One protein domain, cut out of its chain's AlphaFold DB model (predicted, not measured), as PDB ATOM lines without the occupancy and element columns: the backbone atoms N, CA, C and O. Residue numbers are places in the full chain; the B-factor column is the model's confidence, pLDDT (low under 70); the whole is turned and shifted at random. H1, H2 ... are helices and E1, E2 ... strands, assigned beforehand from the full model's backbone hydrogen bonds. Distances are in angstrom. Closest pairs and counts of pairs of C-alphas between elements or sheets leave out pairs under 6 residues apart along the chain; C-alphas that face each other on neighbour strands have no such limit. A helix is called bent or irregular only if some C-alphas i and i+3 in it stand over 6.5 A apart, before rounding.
ATOM      1  N   GLN A   2     272.363 255.519 166.784       45.25
ATOM      2  CA  GLN A   2     272.952 255.562 168.141       45.25
ATOM      3  C   GLN A   2     274.215 254.694 168.303       45.25
ATOM      4  O   GLN A   2     275.195 255.180 168.855       45.25
ATOM      5  N   GLU A   3     274.229 253.461 167.780       51.19
ATOM      6  CA  GLU A   3     275.423 252.591 167.843       51.19
ATOM      7  C   GLU A   3     276.651 253.238 167.178       51.19
ATOM      8  O   GLU A   3     277.744 253.194 167.728       51.19
ATOM      9  N   ASP A   4     276.455 253.920 166.047       62.19
ATOM     10  CA  ASP A   4     277.507 254.593 165.268       62.19
ATOM     11  C   ASP A   4     278.167 255.757 166.044       62.19
ATOM     12  O   ASP A   4     279.381 255.947 166.024       62.19
ATOM     13  N   VAL A   5     277.373 256.493 166.832       67.38
ATOM     14  CA  VAL A   5     277.872 257.589 167.678       67.38
ATOM     15  C   VAL A   5     278.689 257.059 168.858       67.38
ATOM     16  O   VAL A   5     279.719 257.642 169.189       67.38
ATOM     17  N   PHE A   6     278.281 255.948 169.477       76.19
ATOM     18  CA  PHE A   6     279.059 255.340 170.563       76.19
ATOM     19  C   PHE A   6     280.414 254.814 170.078       76.19
ATOM     20  O   PHE A   6     281.420 255.027 170.755       76.19
ATOM     21  N   TRP A   7     280.469 254.212 168.887       85.19
ATOM     22  CA  TRP A   7     281.736 253.795 168.279       85.19
ATOM     23  C   TRP A   7     282.679 254.970 168.026       85.19
ATOM     24  O   TRP A   7     283.874 254.860 168.293       85.19
ATOM     25  N   TYR A   8     282.152 256.118 167.593       88.81
ATOM     26  CA  TYR A   8     282.960 257.325 167.420       88.81
ATOM     27  C   TYR A   8     283.684 257.742 168.712       88.81
ATOM     28  O   TYR A   8     284.891 257.993 168.679       88.81
ATOM     29  N   PHE A   9     282.981 257.781 169.852       88.81
ATOM     30  CA  PHE A   9     283.598 258.104 171.145       88.81
ATOM     31  C   PHE A   9     284.690 257.103 171.514       88.81
ATOM     32  O   PHE A   9     285.813 257.510 171.811       88.81
ATOM     33  N   ARG A  10     284.370 255.807 171.424       90.00
ATOM     34  CA  ARG A  10     285.291 254.710 171.742       90.00
ATOM     35  C   ARG A  10     286.572 254.808 170.929       90.00
ATOM     36  O   ARG A  10     287.656 254.758 171.501       90.00
ATOM     37  N   TYR A  11     286.471 255.020 169.618       91.12
ATOM     38  CA  TYR A  11     287.643 255.160 168.756       91.12
ATOM     39  C   TYR A  11     288.444 256.426 169.066       91.12
ATOM     40  O   TYR A  11     289.654 256.347 169.263       91.12
ATOM     41  N   LYS A  12     287.791 257.592 169.159       91.88
ATOM     42  CA  LYS A  12     288.473 258.865 169.451       91.88
ATOM     43  C   LYS A  12     289.249 258.789 170.766       91.88
ATOM     44  O   LYS A  12     290.410 259.181 170.814       91.88
ATOM     45  N   MET A  13     288.601 258.303 171.822       93.81
ATOM     46  CA  MET A  13     289.190 258.253 173.154       93.81
ATOM     47  C   MET A  13     290.321 257.230 173.220       93.81
ATOM     48  O   MET A  13     291.414 257.569 173.667       93.81
ATOM     49  N   ASN A  14     290.104 256.010 172.713       94.25
ATOM     50  CA  ASN A  14     291.117 254.953 172.725       94.25
ATOM     51  C   ASN A  14     292.330 255.231 171.830       94.25
ATOM     52  O   ASN A  14     293.386 254.641 172.054       94.25
ATOM     53  N   ALA A  15     292.220 256.128 170.846       93.62
ATOM     54  CA  ALA A  15     293.358 256.531 170.025       93.62
ATOM     55  C   ALA A  15     294.509 257.130 170.855       93.62
ATOM     56  O   ALA A  15     295.664 256.990 170.463       93.62
ATOM     57  N   PHE A  16     294.223 257.732 172.019       94.00
ATOM     58  CA  PHE A  16     295.251 258.286 172.909       94.00
ATOM     59  C   PHE A  16     296.150 257.214 173.561       94.00
ATOM     60  O   PHE A  16     297.243 257.522 174.028       94.00
ATOM     61  N   ALA A  17     295.737 255.944 173.540       95.44
ATOM     62  CA  ALA A  17     296.534 254.813 174.011       95.44
ATOM     63  C   ALA A  17     297.546 254.288 172.967       95.44
ATOM     64  O   ALA A  17     298.148 253.233 173.175       95.44
ATOM     65  N   PHE A  18     297.742 254.992 171.847       95.94
ATOM     66  CA  PHE A  18     298.695 254.626 170.798       95.94
ATOM     67  C   PHE A  18     299.621 255.788 170.444       95.94
ATOM     68  O   PHE A  18     299.242 256.956 170.500       95.94
ATOM     69  N   GLU A  19     300.842 255.454 170.044       95.50
ATOM     70  CA  GLU A  19     301.895 256.407 169.707       95.50
ATOM     71  C   GLU A  19     302.717 255.923 168.509       95.50
ATOM     72  O   GLU A  19     302.692 254.745 168.164       95.50
ATOM     73  N   PHE A  20     303.436 256.835 167.852       96.00
ATOM     74  CA  PHE A  20     304.431 256.447 166.853       96.00
ATOM     75  C   PHE A  20     305.758 256.132 167.542       96.00
ATOM     76  O   PHE A  20     306.294 256.994 168.240       96.00
ATOM     77  N   ASP A  21     306.326 254.958 167.280       94.94
ATOM     78  CA  ASP A  21     307.687 254.624 167.698       94.94
ATOM     79  C   ASP A  21     308.763 255.337 166.845       94.94
ATOM     80  O   ASP A  21     308.482 256.194 165.987       94.94
ATOM     81  N   ALA A  22     310.033 255.016 167.112       93.56
ATOM     82  CA  ALA A  22     311.174 255.598 166.409       93.56
ATOM     83  C   ALA A  22     311.210 255.195 164.924       93.56
ATOM     84  O   ALA A  22     311.620 255.989 164.074       93.56
ATOM     85  N   GLU A  23     310.724 253.997 164.610       94.62
ATOM     86  CA  GLU A  23     310.596 253.419 163.274       94.62
ATOM     87  C   GLU A  23     309.353 253.932 162.520       94.62
ATOM     88  O   GLU A  23     309.162 253.624 161.340       94.62
ATOM     89  N   GLY A  24     308.520 254.752 163.168       94.12
ATOM     90  CA  GLY A  24     307.310 255.327 162.589       94.12
ATOM     91  C   GLY A  24     306.132 254.356 162.526       94.12
ATOM     92  O   GLY A  24     305.211 254.591 161.738       94.12
ATOM     93  N   GLN A  25     306.151 253.297 163.336       96.69
ATOM     94  CA  GLN A  25     305.029 252.385 163.514       96.69
ATOM     95  C   GLN A  25     304.101 252.870 164.627       96.69
ATOM     96  O   GLN A  25     304.555 253.366 165.656       96.69
ATOM     97  N   ILE A  26     302.794 252.717 164.429       97.31
ATOM     98  CA  ILE A  26     301.784 252.921 165.461       97.31
ATOM     99  C   ILE A  26     301.854 251.727 166.409       97.31
ATOM    100  O   ILE A  26     301.516 250.599 166.049       97.31
ATOM    101  N   VAL A  27     302.282 251.997 167.633       95.94
ATOM    102  CA  VAL A  27     302.414 251.021 168.709       95.94
ATOM    103  C   VAL A  27     301.532 251.417 169.880       95.94
ATOM    104  O   VAL A  27     301.117 252.567 170.027       95.94
ATOM    105  N   ARG A  28     301.211 250.441 170.726       95.38
ATOM    106  CA  ARG A  28     300.476 250.700 171.961       95.38
ATOM    107  C   ARG A  28     301.372 251.431 172.954       95.38
ATOM    108  O   ARG A  28     302.532 251.053 173.112       95.38
ATOM    109  N   SER A  29     300.810 252.420 173.642       94.12
ATOM    110  CA  SER A  29     301.488 253.122 174.724       94.12
ATOM    111  C   SER A  29     301.898 252.148 175.826       94.12
ATOM    112  O   SER A  29     301.149 251.240 176.193       94.12
ATOM    113  N   VAL A  30     303.079 252.371 176.401       93.50
ATOM    114  CA  VAL A  30     303.533 251.651 177.603       93.50
ATOM    115  C   VAL A  30     302.858 252.144 178.886       93.50
ATOM    116  O   VAL A  30     302.967 251.488 179.917       93.50
ATOM    117  N   ILE A  31     302.193 253.303 178.831       92.19
ATOM    118  CA  ILE A  31     301.491 253.918 179.966       92.19
ATOM    119  C   ILE A  31     300.014 253.536 179.929       92.19
ATOM    120  O   ILE A  31     299.450 253.134 180.943       92.19
ATOM    121  N   TYR A  32     299.388 253.664 178.758       92.56
ATOM    122  CA  TYR A  32     297.952 253.472 178.607       92.56
ATOM    123  C   TYR A  32     297.642 252.228 177.784       92.56
ATOM    124  O   TYR A  32     297.893 252.163 176.584       92.56
ATOM    125  N   ASP A  33     297.006 251.253 178.429       90.12
ATOM    126  CA  ASP A  33     296.418 250.100 177.750       90.12
ATOM    127  C   ASP A  33     295.189 250.541 176.919       90.12
ATOM    128  O   ASP A  33     295.012 250.154 175.757       90.12
ATOM    129  N   ARG A  34     294.346 251.397 177.504       91.69
ATOM    130  CA  ARG A  34     293.109 251.945 176.929       91.69
ATOM    131  C   ARG A  34     292.783 253.284 177.582       91.69
ATOM    132  O   ARG A  34     293.209 253.531 178.707       91.69
ATOM    133  N   THR A  35     291.992 254.100 176.899       92.88
ATOM    134  CA  THR A  35     291.580 255.435 177.374       92.88
ATOM    135  C   THR A  35     290.129 255.755 177.016       92.88
ATOM    136  O   THR A  35     289.729 256.914 177.058       92.88
ATOM    137  N   GLY A  36     289.343 254.740 176.638       90.75
ATOM    138  CA  GLY A  36     287.898 254.823 176.432       90.75
ATOM    139  C   GLY A  36     287.107 255.015 177.728       90.75
ATOM    140  O   GLY A  36     287.649 255.425 178.760       90.75
ATOM    141  N   PHE A  37     285.805 254.745 177.679       88.69
ATOM    142  CA  PHE A  37     284.946 254.819 178.859       88.69
ATOM    143  C   PHE A  37     285.392 253.828 179.945       88.69
ATOM    144  O   PHE A  37     285.968 252.780 179.660       88.69
ATOM    145  N   TYR A  38     285.127 254.180 181.205       79.06
ATOM    146  CA  TYR A  38     285.648 253.483 182.389       79.06
ATOM    147  C   TYR A  38     285.331 251.972 182.432       79.06
ATOM    148  O   TYR A  38     286.101 251.196 182.992       79.06
ATOM    149  N   ASP A  39     284.226 251.531 181.830       81.56
ATOM    150  CA  ASP A  39     283.785 250.130 181.809       81.56
ATOM    151  C   ASP A  39     284.303 249.322 180.599       81.56
ATOM    152  O   ASP A  39     283.951 248.149 180.424       81.56
ATOM    153  N   GLU A  40     285.151 249.911 179.751       87.12
ATOM    154  CA  GLU A  40     285.638 249.260 178.536       87.12
ATOM    155  C   GLU A  40     286.660 248.146 178.798       87.12
ATOM    156  O   GLU A  40     287.825 248.364 179.138       87.12
ATOM    157  N   GLN A  41     286.250 246.912 178.500       87.12
ATOM    158  CA  GLN A  41     287.091 245.721 178.642       87.12
ATOM    159  C   GLN A  41     288.105 245.518 177.520       87.12
ATOM    160  O   GLN A  41     289.078 244.781 177.721       87.12
ATOM    161  N   THR A  42     287.997 246.219 176.383       89.62
ATOM    162  CA  THR A  42     288.981 246.143 175.283       89.62
ATOM    163  C   THR A  42     289.346 247.483 174.646       89.62
ATOM    164  O   THR A  42     288.562 248.419 174.615       89.62
ATOM    165  N   ASN A  43     290.569 247.510 174.107       92.38
ATOM    166  CA  ASN A  43     291.073 248.399 173.064       92.38
ATOM    167  C   ASN A  43     290.258 248.358 171.758       92.38
ATOM    168  O   ASN A  43     290.698 247.649 170.856       92.38
ATOM    169  N   ASP A  44     289.122 249.041 171.610       90.56
ATOM    170  CA  ASP A  44     288.289 248.888 170.398       90.56
ATOM    171  C   ASP A  44     288.965 249.371 169.097       90.56
ATOM    172  O   ASP A  44     288.536 249.014 168.000       90.56
ATOM    173  N   LEU A  45     290.066 250.122 169.196       92.69
ATOM    174  CA  LEU A  45     290.881 250.541 168.055       92.69
ATOM    175  C   LEU A  45     291.881 249.461 167.592       92.69
ATOM    176  O   LEU A  45     292.396 249.550 166.478       92.69
ATOM    177  N   LEU A  46     292.175 248.451 168.425       93.06
ATOM    178  CA  LEU A  46     293.191 247.422 168.148       93.06
ATOM    179  C   LEU A  46     293.005 246.727 166.785       93.06
ATOM    180  O   LEU A  46     293.996 246.573 166.070       93.06
ATOM    181  N   PRO A  47     291.781 246.339 166.367       94.12
ATOM    182  CA  PRO A  47     291.578 245.704 165.064       94.12
ATOM    183  C   PRO A  47     291.855 246.629 163.868       94.12
ATOM    184  O   PRO A  47     291.973 246.146 162.745       94.12
ATOM    185  N   LEU A  48     291.946 247.945 164.091       94.62
ATOM    186  CA  LEU A  48     292.108 248.964 163.053       94.62
ATOM    187  C   LEU A  48     293.551 249.476 162.928       94.62
ATOM    188  O   LEU A  48     293.817 250.303 162.058       94.62
ATOM    189  N   LEU A  49     294.496 248.992 163.745       94.81
ATOM    190  CA  LEU A  49     295.866 249.524 163.772       94.81
ATOM    191  C   LEU A  49     296.580 249.450 162.424       94.81
ATOM    192  O   LEU A  49     297.219 250.420 162.032       94.81
ATOM    193  N   THR A  50     296.435 248.348 161.685       96.75
ATOM    194  CA  THR A  50     297.023 248.238 160.340       96.75
ATOM    195  C   THR A  50     296.444 249.288 159.396       96.75
ATOM    196  O   THR A  50     297.195 249.956 158.699       96.75
ATOM    197  N   MET A  51     295.129 249.522 159.434       97.25
ATOM    198  CA  MET A  51     294.498 250.541 158.588       97.25
ATOM    199  C   MET A  51     294.938 251.960 158.963       97.25
ATOM    200  O   MET A  51     295.124 252.800 158.087       97.25
ATOM    201  N   LEU A  52     295.117 252.237 160.257       96.12
ATOM    202  CA  LEU A  52     295.643 253.519 160.732       96.12
ATOM    203  C   LEU A  52     297.105 253.712 160.320       96.12
ATOM    204  O   LEU A  52     297.494 254.821 159.953       96.12
ATOM    205  N   GLN A  53     297.897 252.639 160.347       98.06
ATOM    206  CA  GLN A  53     299.282 252.647 159.897       98.06
ATOM    207  C   GLN A  53     299.382 252.930 158.398       98.06
ATOM    208  O   GLN A  53     300.167 253.798 158.008       98.06
ATOM    209  N   ASP A  54     298.581 252.236 157.586       98.44
ATOM    210  CA  ASP A  54     298.512 252.424 156.135       98.44
ATOM    211  C   ASP A  54     298.080 253.858 155.814       98.44
ATOM    212  O   ASP A  54     298.761 254.563 155.077       98.44
ATOM    213  N   PHE A  55     297.023 254.357 156.468       97.31
ATOM    214  CA  PHE A  55     296.582 255.745 156.325       97.31
ATOM    215  C   PHE A  55     297.695 256.745 156.659       97.31
ATOM    216  O   PHE A  55     297.916 257.703 155.917       97.31
ATOM    217  N   ALA A  56     298.408 256.542 157.771       97.50
ATOM    218  CA  ALA A  56     299.478 257.441 158.186       97.50
ATOM    219  C   ALA A  56     300.649 257.464 157.191       97.50
ATOM    220  O   ALA A  56     301.257 258.519 157.001       97.50
ATOM    221  N   GLN A  57     300.955 256.327 156.557       97.81
ATOM    222  CA  GLN A  57     301.990 256.212 155.528       97.81
ATOM    223  C   GLN A  57     301.533 256.829 154.201       97.81
ATOM    224  O   GLN A  57     302.237 257.673 153.651       97.81
ATOM    225  N   ASP A  58     300.336 256.475 153.732       98.44
ATOM    226  CA  ASP A  58     299.779 256.922 152.450       98.44
ATOM    227  C   ASP A  58     299.555 258.439 152.397       98.44
ATOM    228  O   ASP A  58     299.625 259.050 151.329       98.44
ATOM    229  N   THR A  59     299.285 259.060 153.547       97.62
ATOM    230  CA  THR A  59     299.030 260.506 153.658       97.62
ATOM    231  C   THR A  59     300.228 261.318 154.141       97.62
ATOM    232  O   THR A  59     300.117 262.539 154.248       97.62
ATOM    233  N   ASP A  60     301.359 260.669 154.443       97.19
ATOM    234  CA  ASP A  60     302.523 261.294 155.086       97.19
ATOM    235  C   ASP A  60     302.138 262.068 156.371       97.19
ATOM    236  O   ASP A  60     302.596 263.182 156.654       97.19
TER     237      ASP A  60
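Overview. This is residues 2 to 60 of the 285 residues of an uncharacterized protein of alpha proteobacterium U9-1i (UniProt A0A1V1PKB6). One long helix, H1, leads straight into a small two-stranded hairpin, E1 and E2, and a second helix, H2, packs on the hairpin's E2 side. Between E2 and H2 a long loop, residues 29 to 45, folds back toward H1. The printed part has 59 residues, with two named helices and two named strands in the order H1, E1, E2, H2; the sheet is E1 - E2, antiparallel, and the class is mostly helix. It is only just compact, close to loose, with a radius of gyration of the C-alphas of 12.0 A and spans of 34 by 25 by 14 A.

Arrangement. Start at H1, residues 2 to 17, which a tight link joins to E1, residues 18 to 20. E1 and E2, residues 26 to 28, form a hairpin, antiparallel at 138 degrees between their directions. Look there for N 19 and O 27, 2.9 A apart, and N 27 and O 19, 2.8 A apart, both within hydrogen-bond range. The closest C-alphas of H1 and E2 are those of Ala 17 and Arg 28, at 6.1 A. Go on to H2, residues 46 to 58: its closest C-alphas with E2 are Gln 53 and Ile 26, 6.1 A apart. E1 and H2 are apart, while H1 and H2 are near each other, with 5 pairs of C-alphas within 10 A. In the helices' backbones, 10 of 12 O i to N i+4 pairs are within hydrogen-bond range in H1 and 7 of 9 in H2.

Along the chain. Find C-alpha 2 at (272.952, 255.562, 168.141); from there H1 runs 24.3 A to C-alpha 17. E1 and E2 have three residues each. H2 begins at C-alpha 46, (293.191, 247.422, 168.148), and runs 19.5 A to C-alpha 58 at (299.779, 256.922, 152.450). H2 is irregular: C-alphas 47 and 50 are 7.6 A apart.

Size, cuts and confidence. The two C-alphas farthest apart are those of Gln 2 and Ala 22, 38.3 A. The printed part has no cut, and the link from E2 to H2, 17 residues, is long. The mean pLDDT of the printed part is 90.4; look at residues 2 to 5 for the values under 70.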